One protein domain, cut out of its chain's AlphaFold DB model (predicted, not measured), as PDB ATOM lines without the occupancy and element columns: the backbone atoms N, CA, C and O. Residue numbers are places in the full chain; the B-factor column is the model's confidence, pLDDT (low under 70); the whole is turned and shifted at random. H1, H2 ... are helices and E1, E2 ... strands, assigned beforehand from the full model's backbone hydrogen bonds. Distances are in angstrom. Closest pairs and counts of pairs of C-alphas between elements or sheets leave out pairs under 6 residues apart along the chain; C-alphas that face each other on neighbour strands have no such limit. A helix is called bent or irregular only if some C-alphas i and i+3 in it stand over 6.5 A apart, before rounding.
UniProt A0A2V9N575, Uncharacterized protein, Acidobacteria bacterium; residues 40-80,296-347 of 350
ATOM      1  N   ARG A  40     329.322 273.946 192.046       90.94
ATOM      2  CA  ARG A  40     328.039 273.246 191.883       90.94
ATOM      3  C   ARG A  40     327.538 272.678 193.199       90.94
ATOM      4  O   ARG A  40     328.258 271.988 193.917       90.94
ATOM      5  N   LEU A  41     326.237 272.807 193.458       86.06
ATOM      6  CA  LEU A  41     325.590 272.179 194.617       86.06
ATOM      7  C   LEU A  41     325.213 270.705 194.380       86.06
ATOM      8  O   LEU A  41     324.269 270.186 194.982       86.06
ATOM      9  N   ALA A  42     325.964 269.988 193.540       84.00
ATOM     10  CA  ALA A  42     325.657 268.613 193.144       84.00
ATOM     11  C   ALA A  42     325.541 267.651 194.343       84.00
ATOM     12  O   ALA A  42     324.696 266.753 194.332       84.00
ATOM     13  N   ALA A  43     326.314 267.870 195.412       79.06
ATOM     14  CA  ALA A  43     326.236 267.078 196.641       79.06
ATOM     15  C   ALA A  43     324.845 267.130 197.308       79.06
ATOM     16  O   ALA A  43     324.413 266.147 197.927       79.06
ATOM     17  N   LEU A  44     324.092 268.229 197.145       80.12
ATOM     18  CA  LEU A  44     322.741 268.347 197.699       80.12
ATOM     19  C   LEU A  44     321.782 267.310 197.111       80.12
ATOM     20  O   LEU A  44     320.902 266.859 197.842       80.12
ATOM     21  N   ASN A  45     322.000 266.836 195.877       81.62
ATOM     22  CA  ASN A  45     321.193 265.765 195.276       81.62
ATOM     23  C   ASN A  45     321.145 264.496 196.137       81.62
ATOM     24  O   ASN A  45     320.151 263.768 196.116       81.62
ATOM     25  N   HIS A  46     322.211 264.214 196.887       77.69
ATOM     26  CA  HIS A  46     322.275 263.068 197.791       77.69
ATOM     27  C   HIS A  46     321.747 263.414 199.184       77.69
ATOM     28  O   HIS A  46     321.056 262.603 199.802       77.69
ATOM     29  N   VAL A  47     322.031 264.623 199.675       77.25
ATOM     30  CA  VAL A  47     321.606 265.071 201.008       77.25
ATOM     31  C   VAL A  47     320.083 265.158 201.104       77.25
ATOM     32  O   VAL A  47     319.509 264.600 202.039       77.25
ATOM     33  N   VAL A  48     319.411 265.769 200.123       77.44
ATOM     34  CA  VAL A  48     317.945 265.959 200.146       77.44
ATOM     35  C   VAL A  48     317.155 264.648 200.067       77.44
ATOM     36  O   VAL A  48     315.989 264.612 200.450       77.44
ATOM     37  N   LYS A  49     317.787 263.558 199.606       78.44
ATOM     38  CA  LYS A  49     317.184 262.217 199.536       78.44
ATOM     39  C   LYS A  49     317.207 261.477 200.878       78.44
ATOM     40  O   LYS A  49     316.485 260.487 201.032       78.44
ATOM     41  N   LYS A  50     318.002 261.933 201.857       80.06
ATOM     42  CA  LYS A  50     318.054 261.326 203.196       80.06
ATOM     43  C   LYS A  50     316.711 261.492 203.912       80.06
ATOM     44  O   LYS A  50     316.066 262.529 203.792       80.06
ATOM     45  N   ALA A  51     316.305 260.485 204.689       79.81
ATOM     46  CA  ALA A  51     314.982 260.441 205.323       79.81
ATOM     47  C   ALA A  51     314.668 261.696 206.160       79.81
ATOM     48  O   ALA A  51     313.581 262.252 206.037       79.81
ATOM     49  N   PHE A  52     315.645 262.196 206.924       80.44
ATOM     50  CA  PHE A  52     315.484 263.395 207.753       80.44
ATOM     51  C   PHE A  52     315.357 264.701 206.949       80.44
ATOM     52  O   PHE A  52     314.843 265.685 207.469       80.44
ATOM     53  N   MET A  53     315.793 264.725 205.682       81.12
ATOM     54  CA  MET A  53     315.692 265.905 204.813       81.12
ATOM     55  C   MET A  53     314.377 265.967 204.032       81.12
ATOM     56  O   MET A  53     314.044 267.014 203.478       81.12
ATOM     57  N   ARG A  54     313.596 264.880 203.990       78.56
ATOM     58  CA  ARG A  54     312.331 264.830 203.238       78.56
ATOM     59  C   ARG A  54     311.323 265.919 203.640       78.56
ATOM     60  O   ARG A  54     310.744 266.503 202.730       78.56
ATOM     61  N   PRO A  55     311.131 266.260 204.933       79.88
ATOM     62  CA  PRO A  55     310.199 267.325 205.318       79.88
ATOM     63  C   PRO A  55     310.646 268.725 204.871       79.88
ATOM     64  O   PRO A  55     309.819 269.619 204.707       79.88
ATOM     65  N   VAL A  56     311.953 268.923 204.667       81.06
ATOM     66  CA  VAL A  56     312.548 270.232 204.354       81.06
ATOM     67  C   VAL A  56     312.926 270.396 202.884       81.06
ATOM     68  O   VAL A  56     313.169 271.515 202.445       81.06
ATOM     69  N   SER A  57     312.929 269.332 202.080       78.56
ATOM     70  CA  SER A  57     313.351 269.382 200.672       78.56
ATOM     71  C   SER A  57     312.533 270.379 199.839       78.56
ATOM     72  O   SER A  57     313.107 271.211 199.140       78.56
ATOM     73  N   GLY A  58     311.203 270.381 199.979       81.50
ATOM     74  CA  GLY A  58     310.333 271.346 199.294       81.50
ATOM     75  C   GLY A  58     310.522 272.789 199.781       81.50
ATOM     76  O   GLY A  58     310.315 273.736 199.024       81.50
ATOM     77  N   ILE A  59     310.950 272.976 201.033       82.06
ATOM     78  CA  ILE A  59     311.305 274.292 201.581       82.06
ATOM     79  C   ILE A  59     312.605 274.785 200.944       82.06
ATOM     80  O   ILE A  59     312.675 275.942 200.529       82.06
ATOM     81  N   VAL A  60     313.608 273.911 200.833       81.56
ATOM     82  CA  VAL A  60     314.885 274.220 200.179       81.56
ATOM     83  C   VAL A  60     314.638 274.633 198.727       81.56
ATOM     84  O   VAL A  60     315.054 275.720 198.342       81.56
ATOM     85  N   GLN A  61     313.861 273.857 197.963       85.44
ATOM     86  CA  GLN A  61     313.498 274.196 196.578       85.44
ATOM     87  C   GLN A  61     312.831 275.571 196.462       85.44
ATOM     88  O   GLN A  61     313.283 276.426 195.700       85.44
ATOM     89  N   ARG A  62     311.783 275.827 197.259       86.56
ATOM     90  CA  ARG A  62     311.093 277.129 197.262       86.56
ATOM     91  C   ARG A  62     312.017 278.280 197.636       86.56
ATOM     92  O   ARG A  62     311.847 279.381 197.125       86.56
ATOM     93  N   SER A  63     312.993 278.031 198.503       85.25
ATOM     94  CA  SER A  63     313.927 279.065 198.935       85.25
ATOM     95  C   SER A  63     314.908 279.485 197.839       85.25
ATOM     96  O   SER A  63     315.403 280.601 197.899       85.25
ATOM     97  N   PHE A  64     315.121 278.653 196.817       84.62
ATOM     98  CA  PHE A  64     315.841 279.014 195.590       84.62
ATOM     99  C   PHE A  64     314.928 279.570 194.484       84.62
ATOM    100  O   PHE A  64     315.378 279.788 193.368       84.62
ATOM    101  N   GLY A  65     313.635 279.783 194.759       85.00
ATOM    102  CA  GLY A  65     312.661 280.190 193.740       85.00
ATOM    103  C   GLY A  65     312.199 279.047 192.832       85.00
ATOM    104  O   GLY A  65     311.475 279.288 191.875       85.00
ATOM    105  N   LEU A  66     312.552 277.801 193.160       86.88
ATOM    106  CA  LEU A  66     312.306 276.602 192.349       86.88
ATOM    107  C   LEU A  66     311.066 275.824 192.817       86.88
ATOM    108  O   LEU A  66     310.977 274.602 192.682       86.88
ATOM    109  N   GLY A  67     310.107 276.524 193.427       80.12
ATOM    110  CA  GLY A  67     308.848 275.923 193.852       80.12
ATOM    111  C   GLY A  67     308.071 275.401 192.645       80.12
ATOM    112  O   GLY A  67     307.628 276.195 191.828       80.12
ATOM    113  N   GLY A  68     307.900 274.079 192.550       78.19
ATOM    114  CA  GLY A  68     307.184 273.433 191.443       78.19
ATOM    115  C   GLY A  68     308.078 272.763 190.396       78.19
ATOM    116  O   GLY A  68     307.550 272.084 189.520       78.19
ATOM    117  N   VAL A  69     309.409 272.871 190.502       82.19
ATOM    118  CA  VAL A  69     310.332 272.128 189.628       82.19
ATOM    119  C   VAL A  69     310.369 270.658 190.052       82.19
ATOM    120  O   VAL A  69     310.905 270.303 191.109       82.19
ATOM    121  N   SER A  70     309.781 269.787 189.230       78.62
ATOM    122  CA  SER A  70     309.866 268.339 189.405       78.62
ATOM    123  C   SER A  70     311.274 267.845 189.053       78.62
ATOM    124  O   SER A  70     311.927 268.372 188.160       78.62
ATOM    125  N   ASN A  71     311.763 266.836 189.780       80.19
ATOM    126  CA  ASN A  71     313.071 266.207 189.536       80.19
ATOM    127  C   ASN A  71     314.276 267.167 189.527       80.19
ATOM    128  O   ASN A  71     315.250 266.910 188.825       80.19
ATOM    129  N   LEU A  72     314.230 268.241 190.328       84.38
ATOM    130  CA  LEU A  72     315.319 269.214 190.429       84.38
ATOM    131  C   LEU A  72     316.684 268.535 190.615       84.38
ATOM    132  O   LEU A  72     316.924 267.852 191.616       84.38
ATOM    133  N   ASN A  73     317.589 268.807 189.680       87.25
ATOM    134  CA  ASN A  73     318.999 268.488 189.798       87.25
ATOM    135  C   ASN A  73     319.726 269.667 190.457       87.25
ATOM    136  O   ASN A  73     319.987 270.685 189.825       87.25
ATOM    137  N   TYR A  74     320.110 269.524 191.725       86.50
ATOM    138  CA  TYR A  74     320.855 270.554 192.457       86.50
ATOM    139  C   TYR A  74     322.250 270.828 191.874       86.50
ATOM    140  O   TYR A  74     322.850 271.842 192.207       86.50
ATOM    141  N   GLY A  75     322.761 269.973 190.980       86.31
ATOM    142  CA  GLY A  75     323.979 270.255 190.216       86.31
ATOM    143  C   GLY A  75     323.822 271.383 189.188       86.31
ATOM    144  O   GLY A  75     324.831 271.892 188.715       86.31
ATOM    145  N   GLU A  76     322.588 271.779 188.864       89.50
ATOM    146  CA  GLU A  76     322.276 272.947 188.023       89.50
ATOM    147  C   GLU A  76     322.199 274.253 188.825       89.50
ATOM    148  O   GLU A  76     322.111 275.333 188.238       89.50
ATOM    149  N   ILE A  77     322.206 274.159 190.159       91.12
ATOM    150  CA  ILE A  77     322.381 275.320 191.023       91.12
ATOM    151  C   ILE A  77     323.878 275.508 191.214       91.12
ATOM    152  O   ILE A  77     324.561 274.647 191.785       91.12
ATOM    153  N   THR A  78     324.366 276.644 190.740       93.62
ATOM    154  CA  THR A  78     325.751 277.053 190.902       93.62
ATOM    155  C   THR A  78     325.878 278.141 191.951       93.62
ATOM    156  O   THR A  78     324.894 278.798 192.307       93.62
ATOM    157  N   PHE A  79     327.085 278.336 192.468       93.12
ATOM    158  CA  PHE A  79     327.425 279.542 193.199       93.12
ATOM    159  C   PHE A  79     328.857 279.968 192.927       93.12
ATOM    160  O   PHE A  79     329.709 279.135 192.645       93.12
ATOM    161  N   ASN A  80     329.116 281.258 193.057       93.19
ATOM    162  CA  ASN A  80     330.469 281.787 193.030       93.19
ATOM    163  C   ASN A  80     330.928 282.041 194.475       93.19
ATOM    164  O   ASN A  80     330.140 282.569 195.273       93.19
ATOM    165  N   LEU A 296     332.799 271.714 207.208       85.19
ATOM    166  CA  LEU A 296     331.687 271.617 206.256       85.19
ATOM    167  C   LEU A 296     330.408 272.291 206.773       85.19
ATOM    168  O   LEU A 296     329.713 272.944 205.996       85.19
ATOM    169  N   THR A 297     330.092 272.175 208.068       85.44
ATOM    170  CA  THR A 297     328.961 272.897 208.675       85.44
ATOM    171  C   THR A 297     329.129 274.404 208.521       85.44
ATOM    172  O   THR A 297     328.191 275.063 208.074       85.44
ATOM    173  N   LEU A 298     330.312 274.945 208.817       86.00
ATOM    174  CA  LEU A 298     330.589 276.369 208.629       86.00
ATOM    175  C   LEU A 298     330.424 276.776 207.157       86.00
ATOM    176  O   LEU A 298     329.713 277.742 206.877       86.00
ATOM    177  N   ARG A 299     330.971 275.989 206.218       85.88
ATOM    178  CA  ARG A 299     330.835 276.202 204.761       85.88
ATOM    179  C   ARG A 299     329.359 276.277 204.333       85.88
ATOM    180  O   ARG A 299     328.968 277.199 203.620       85.88
ATOM    181  N   VAL A 300     328.510 275.377 204.841       86.56
ATOM    182  CA  VAL A 300     327.054 275.386 204.589       86.56
ATOM    183  C   VAL A 300     326.364 276.602 205.211       86.56
ATOM    184  O   VAL A 300     325.550 277.247 204.548       86.56
ATOM    185  N   LEU A 301     326.669 276.935 206.469       87.69
ATOM    186  CA  LEU A 301     326.078 278.099 207.134       87.69
ATOM    187  C   LEU A 301     326.431 279.388 206.401       87.69
ATOM    188  O   LEU A 301     325.562 280.241 206.228       87.69
ATOM    189  N   PHE A 302     327.669 279.507 205.924       88.62
ATOM    190  CA  PHE A 302     328.105 280.660 205.154       88.62
ATOM    191  C   PHE A 302     327.381 280.755 203.818       88.62
ATOM    192  O   PHE A 302     326.853 281.825 203.501       88.62
ATOM    193  N   PHE A 303     327.269 279.645 203.084       89.50
ATOM    194  CA  PHE A 303     326.459 279.598 201.871       89.50
ATOM    195  C   PHE A 303     325.029 280.084 202.152       89.50
ATOM    196  O   PHE A 303     324.556 281.021 201.514       89.50
ATOM    197  N   ILE A 304     324.358 279.538 203.174       88.94
ATOM    198  CA  ILE A 304     323.001 279.955 203.576       88.94
ATOM    199  C   ILE A 304     322.959 281.441 203.962       88.94
ATOM    200  O   ILE A 304     321.971 282.130 203.725       88.94
ATOM    201  N   SER A 305     324.036 281.968 204.532       89.38
ATOM    202  CA  SER A 305     324.132 283.369 204.934       89.38
ATOM    203  C   SER A 305     324.160 284.343 203.742       89.38
ATOM    204  O   SER A 305     323.789 285.510 203.910       89.38
ATOM    205  N   ARG A 306     324.554 283.872 202.546       89.81
ATOM    206  CA  ARG A 306     324.731 284.691 201.330       89.81
ATOM    207  C   ARG A 306     324.039 284.153 200.075       89.81
ATOM    208  O   ARG A 306     324.162 284.773 199.028       89.81
ATOM    209  N   TYR A 307     323.279 283.061 200.158       90.06
ATOM    210  CA  TYR A 307     322.790 282.309 198.992       90.06
ATOM    211  C   TYR A 307     322.091 283.171 197.924       90.06
ATOM    212  O   TYR A 307     322.263 282.927 196.740       90.06
ATOM    213  N   ARG A 308     321.349 284.220 198.311       90.38
ATOM    214  CA  ARG A 308     320.717 285.144 197.351       90.38
ATOM    215  C   ARG A 308     321.718 285.878 196.462       90.38
ATOM    216  O   ARG A 308     321.390 286.169 195.321       90.38
ATOM    217  N   GLN A 309     322.870 286.236 197.020       90.06
ATOM    218  CA  GLN A 309     323.909 287.020 196.356       90.06
ATOM    219  C   GLN A 309     324.777 286.144 195.461       90.06
ATOM    220  O   GLN A 309     325.182 286.588 194.397       90.06
ATOM    221  N   ILE A 310     325.060 284.920 195.911       91.12
ATOM    222  CA  ILE A 310     326.095 284.084 195.301       91.12
ATOM    223  C   ILE A 310     325.550 282.939 194.454       91.12
ATOM    224  O   ILE A 310     326.292 282.418 193.635       91.12
ATOM    225  N   ALA A 311     324.299 282.514 194.658       93.44
ATOM    226  CA  ALA A 311     323.748 281.354 193.967       93.44
ATOM    227  C   ALA A 311     322.945 281.743 192.722       93.44
ATOM    228  O   ALA A 311     322.206 282.734 192.713       93.44
ATOM    229  N   SER A 312     323.030 280.888 191.709       93.88
ATOM    230  CA  SER A 312     322.307 280.995 190.445       93.88
ATOM    231  C   SER A 312     321.746 279.635 190.033       93.88
ATOM    232  O   SER A 312     322.287 278.593 190.395       93.88
ATOM    233  N   TYR A 313     320.661 279.628 189.266       92.69
ATOM    234  CA  TYR A 313     320.106 278.431 188.636       92.69
ATOM    235  C   TYR A 313     320.037 278.655 187.129       92.69
ATOM    236  O   TYR A 313     319.414 279.617 186.689       92.69
ATOM    237  N   GLN A 314     320.705 277.801 186.346       88.69
ATOM    238  CA  GLN A 314     320.763 277.925 184.877       88.69
ATOM    239  C   GLN A 314     321.169 279.339 184.400       88.69
ATOM    240  O   GLN A 314     320.624 279.878 183.444       88.69
ATOM    241  N   GLY A 315     322.115 279.966 185.110       87.94
ATOM    242  CA  GLY A 315     322.590 281.326 184.829       87.94
ATOM    243  C   GLY A 315     321.696 282.453 185.359       87.94
ATOM    244  O   GLY A 315     322.101 283.611 185.319       87.94
ATOM    245  N   GLN A 316     320.515 282.150 185.905       91.81
ATOM    246  CA  GLN A 316     319.644 283.145 186.525       91.81
ATOM    247  C   GLN A 316     319.978 283.308 188.021       91.81
ATOM    248  O   GLN A 316     319.888 282.332 188.770       91.81
ATOM    249  N   PRO A 317     320.309 284.523 188.504       93.56
ATOM    250  CA  PRO A 317     320.587 284.750 189.921       93.56
ATOM    251  C   PRO A 317     319.374 284.467 190.811       93.56
ATOM    252  O   PRO A 317     318.261 284.931 190.538       93.56
ATOM    253  N   VAL A 318     319.592 283.799 191.945       92.56
ATOM    254  CA  VAL A 318     318.523 283.465 192.904       92.56
ATOM    255  C   VAL A 318     317.847 284.724 193.460       92.56
ATOM    256  O   VAL A 318     316.632 284.734 193.671       92.56
ATOM    257  N   ALA A 319     318.590 285.820 193.658       92.19
ATOM    258  CA  ALA A 319     318.002 287.108 194.033       92.19
ATOM    259  C   ALA A 319     316.944 287.595 193.028       92.19
ATOM    260  O   ALA A 319     315.892 288.079 193.454       92.19
ATOM    261  N   ALA A 320     317.209 287.439 191.726       91.38
ATOM    262  CA  ALA A 320     316.285 287.823 190.665       91.38
ATOM    263  C   ALA A 320     315.065 286.896 190.644       91.38
ATOM    264  O   ALA A 320     313.942 287.383 190.680       91.38
ATOM    265  N   MET A 321     315.273 285.576 190.711       90.88
ATOM    266  CA  MET A 321     314.186 284.582 190.742       90.88
ATOM    267  C   MET A 321     313.206 284.790 191.901       90.88
ATOM    268  O   MET A 321     312.020 284.464 191.818       90.88
ATOM    269  N   LEU A 322     313.696 285.298 193.031       91.12
ATOM    270  CA  LEU A 322     312.864 285.530 194.202       91.12
ATOM    271  C   LEU A 322     312.114 286.862 194.157       91.12
ATOM    272  O   LEU A 322     311.178 286.993 194.935       91.12
ATOM    273  N   GLU A 323     312.462 287.819 193.290       86.25
ATOM    274  CA  GLU A 323     311.746 289.102 193.119       86.25
ATOM    275  C   GLU A 323     311.379 289.789 194.454       86.25
ATOM    276  O   GLU A 323     310.254 290.229 194.676       86.25
ATOM    277  N   ARG A 324     312.325 289.838 195.407       82.19
ATOM    278  CA  ARG A 324     312.138 290.361 196.786       82.19
ATOM    279  C   ARG A 324     311.184 289.566 197.696       82.19
ATOM    280  O   ARG A 324     311.019 289.945 198.856       82.19
ATOM    281  N   ARG A 325     310.598 288.452 197.242       88.31
ATOM    282  CA  ARG A 325     309.797 287.549 198.090       88.31
ATOM    283  C   ARG A 325     310.642 287.044 199.251       88.31
ATOM    284  O   ARG A 325     311.747 286.542 199.032       88.31
ATOM    285  N   LYS A 326     310.115 287.146 200.472       88.31
ATOM    286  CA  LYS A 326     310.733 286.539 201.655       88.31
ATOM    287  C   LYS A 326     310.500 285.033 201.643       88.31
ATOM    288  O   LYS A 326     309.384 284.581 201.390       88.31
ATOM    289  N   VAL A 327     311.541 284.266 201.932       89.75
ATOM    290  CA  VAL A 327     311.500 282.800 202.006       89.75
ATOM    291  C   VAL A 327     312.101 282.320 203.321       89.75
ATOM    292  O   VAL A 327     312.763 283.074 204.029       89.75
ATOM    293  N   LEU A 328     311.876 281.050 203.666       85.31
ATOM    294  CA  LEU A 328     312.275 280.514 204.970       85.31
ATOM    295  C   LEU A 328     313.796 280.559 205.207       85.31
ATOM    296  O   LEU A 328     314.223 280.685 206.350       85.31
ATOM    297  N   LEU A 329     314.613 280.500 204.148       86.62
ATOM    298  CA  LEU A 329     316.068 280.645 204.277       86.62
ATOM    299  C   LEU A 329     316.516 282.063 204.669       86.62
ATOM    300  O   LEU A 329     317.643 282.202 205.127       86.62
ATOM    301  N   ASP A 330     315.680 283.101 204.568       88.00
ATOM    302  CA  ASP A 330     316.077 284.470 204.936       88.00
ATOM    303  C   ASP A 330     316.376 284.648 206.436       88.00
ATOM    304  O   ASP A 330     317.476 285.104 206.767       88.00
ATOM    305  N   PRO A 331     315.460 284.295 207.368       89.69
ATOM    306  CA  PRO A 331     315.758 284.365 208.796       89.69
ATOM    307  C   PRO A 331     316.886 283.407 209.195       89.69
ATOM    308  O   PRO A 331     317.712 283.765 210.033       89.69
ATOM    309  N   VAL A 332     316.978 282.230 208.560       87.88
ATOM    310  CA  VAL A 332     318.087 281.288 208.789       87.88
ATOM    311  C   VAL A 332     319.410 281.908 208.347       87.88
ATOM    312  O   VAL A 332     320.376 281.865 209.095       87.88
ATOM    313  N   GLY A 333     319.456 282.560 207.185       88.25
ATOM    314  CA  GLY A 333     320.636 283.268 206.699       88.25
ATOM    315  C   GLY A 333     321.072 284.396 207.630       88.25
ATOM    316  O   GLY A 333     322.266 284.550 207.877       88.25
ATOM    317  N   ALA A 334     320.128 285.153 208.199       89.62
ATOM    318  CA  ALA A 334     320.435 286.175 209.203       89.62
ATOM    319  C   ALA A 334     321.023 285.572 210.490       89.62
ATOM    320  O   ALA A 334     322.047 286.060 210.973       89.62
ATOM    321  N   ALA A 335     320.430 284.487 210.995       91.12
ATOM    322  CA  ALA A 335     320.954 283.759 212.148       91.12
ATOM    323  C   ALA A 335     322.348 283.172 211.866       91.12
ATOM    324  O   ALA A 335     323.248 283.318 212.691       91.12
ATOM    325  N   SER A 336     322.564 282.596 210.678       89.88
ATOM    326  CA  SER A 336     323.871 282.099 210.237       89.88
ATOM    327  C   SER A 336     324.918 283.210 210.196       89.88
ATOM    328  O   SER A 336     326.026 282.995 210.675       89.88
ATOM    329  N   ARG A 337     324.589 284.412 209.690       89.50
ATOM    330  CA  ARG A 337     325.519 285.561 209.713       89.50
ATOM    331  C   ARG A 337     325.902 285.953 211.137       89.50
ATOM    332  O   ARG A 337     327.083 286.151 211.405       89.50
ATOM    333  N   ALA A 338     324.926 286.046 212.041       89.69
ATOM    334  CA  ALA A 338     325.182 286.383 213.441       89.69
ATOM    335  C   ALA A 338     326.061 285.323 214.126       89.69
ATOM    336  O   ALA A 338     327.028 285.664 214.803       89.69
ATOM    337  N   PHE A 339     325.763 284.042 213.894       89.62
ATOM    338  CA  PHE A 339     326.547 282.928 214.414       89.62
ATOM    339  C   PHE A 339     327.984 282.940 213.890       89.62
ATOM    340  O   PHE A 339     328.914 282.877 214.685       89.62
ATOM    341  N   LEU A 340     328.175 283.072 212.575       86.12
ATOM    342  CA  LEU A 340     329.506 283.138 211.968       86.12
ATOM    343  C   LEU A 340     330.293 284.340 212.497       86.12
ATOM    344  O   LEU A 340     331.442 284.174 212.884       86.12
ATOM    345  N   GLY A 341     329.662 285.512 212.623       84.75
ATOM    346  CA  GLY A 341     330.289 286.687 213.229       84.75
ATOM    347  C   GLY A 341     330.750 286.443 214.670       84.75
ATOM    348  O   GLY A 341     331.870 286.804 215.025       84.75
ATOM    349  N   ALA A 342     329.929 285.774 215.487       85.50
ATOM    350  CA  ALA A 342     330.297 285.413 216.856       85.50
ATOM    351  C   ALA A 342     331.439 284.384 216.899       85.50
ATOM    352  O   ALA A 342     332.396 284.549 217.649       85.50
ATOM    353  N   VAL A 343     331.369 283.344 216.067       81.25
ATOM    354  CA  VAL A 343     332.402 282.305 215.959       81.25
ATOM    355  C   VAL A 343     333.739 282.908 215.496       81.25
ATOM    356  O   VAL A 343     334.777 282.564 216.065       81.25
ATOM    357  N   CYS A 344     333.726 283.855 214.552       77.00
ATOM    358  CA  CYS A 344     334.913 284.600 214.128       77.00
ATOM    359  C   CYS A 344     335.474 285.497 215.234       77.00
ATOM    360  O   CYS A 344     336.674 285.449 215.506       77.00
ATOM    361  N   ALA A 345     334.619 286.255 215.929       75.31
ATOM    362  CA  ALA A 345     335.035 287.106 217.046       75.31
ATOM    363  C   ALA A 345     335.673 286.303 218.196       75.31
ATOM    364  O   ALA A 345     336.604 286.774 218.845       75.31
ATOM    365  N   LEU A 346     335.207 285.071 218.415       73.25
ATOM    366  CA  LEU A 346     335.751 284.142 219.409       73.25
ATOM    367  C   LEU A 346     336.977 283.355 218.911       73.25
ATOM    368  O   LEU A 346     337.577 282.609 219.682       73.25
ATOM    369  N   GLY A 347     337.359 283.498 217.636       66.44
ATOM    370  CA  GLY A 347     338.474 282.768 217.029       66.44
ATOM    371  C   GLY A 347     338.221 281.272 216.806       66.44
ATOM    372  O   GLY A 347     339.181 280.519 216.684       66.44
TER     373      GLY A 347
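This is residues 40 to 80 and 296 to 347 of the 350 residues of an uncharacterized protein of Acidobacteria bacterium (UniProt A0A2V9N575). Two longer helices, H3 and H5, pack on each other at a steep angle, and the last residues of H3 lead straight into a tiny ribbon of two strands, E1 and E2, with the short H4 packed on residues 307 to 310 of H3. H1 and H2 make an arm to one side, whose far turn, residues 50 to 55, sticks out, while the H2 end at Ser 63 comes back near the first residue of H5. The printed part has 93 residues, with five named helices and two named strands in the order H1 H2 E1 H3 E2 H4 H5; the sheet, E1 - E2, is antiparallel and the class is mostly helix. The whole is compact, with a radius of gyration of the C-alphas of 13.4 A and spans of 42 by 31 by 22 A.

H1, residues 44 to 47, is close to but not clearly touching H2, residues 51 to 63; their closest C-alphas, those of Val 47 and Met 53, are 7.1 A apart. E1, residues 77 to 79, is the antiparallel neighbour of E2, residues 311 to 313, at 150 degrees between directions; N 78 and O 312 are within hydrogen-bond range at 2.9 A, as are N 312 and O 78 at 2.9 A. H3, residues 296 to 310, touches H4, residues 318 to 322, with residues 307 to 310 alone; the closest C-alphas, of Arg 308 and Ala 319, are 4.7 A apart. H3 touches H5, residues 329 to 345, at a steep tilt of 55 degrees, opposite ways; the closest C-alphas, of Ser 305 and Gly 333, are 3.9 A apart. H2 and H5 are close but not clearly touching, about perpendicular at 76 degrees, with the C-alphas of Ser 63 and Leu 329 closest at 6.0 A. H4 and H5 are apart, and H2 and H4 are only just apart, at 8.1 A. Every O i to N i+4 pair is within hydrogen-bond range in H4 and H5, against 5 of 9 in H2 and 9 of 11 in H3; H1 is too short for such a pair.

H1 begins at C-alpha 44, (322.741, 268.347, 197.699). H2 measures 19.7 A, H3 17.5 A and H5 23.8 A, where C-alpha 345 is at (335.035, 287.106, 217.046). H2 and H3 are irregular: C-alphas 55 and 58 are 7.2 A apart, and C-alphas 305 and 308 are 8.5 A apart. E1 measures 6.9 A, E2 7.1 A, H4 6.2 A and H1 4.8 A.

The C-alphas farthest apart, of Ser 70 and Leu 346, are 42.7 A apart. Residues 81 to 295 are not printed, and C-alphas 80 and 296 are 16.7 A apart across this cut. The link from H2 to E1, residues 64 to 76, is long. The mean pLDDT of the printed part is 85.7, with residue 347 under 70.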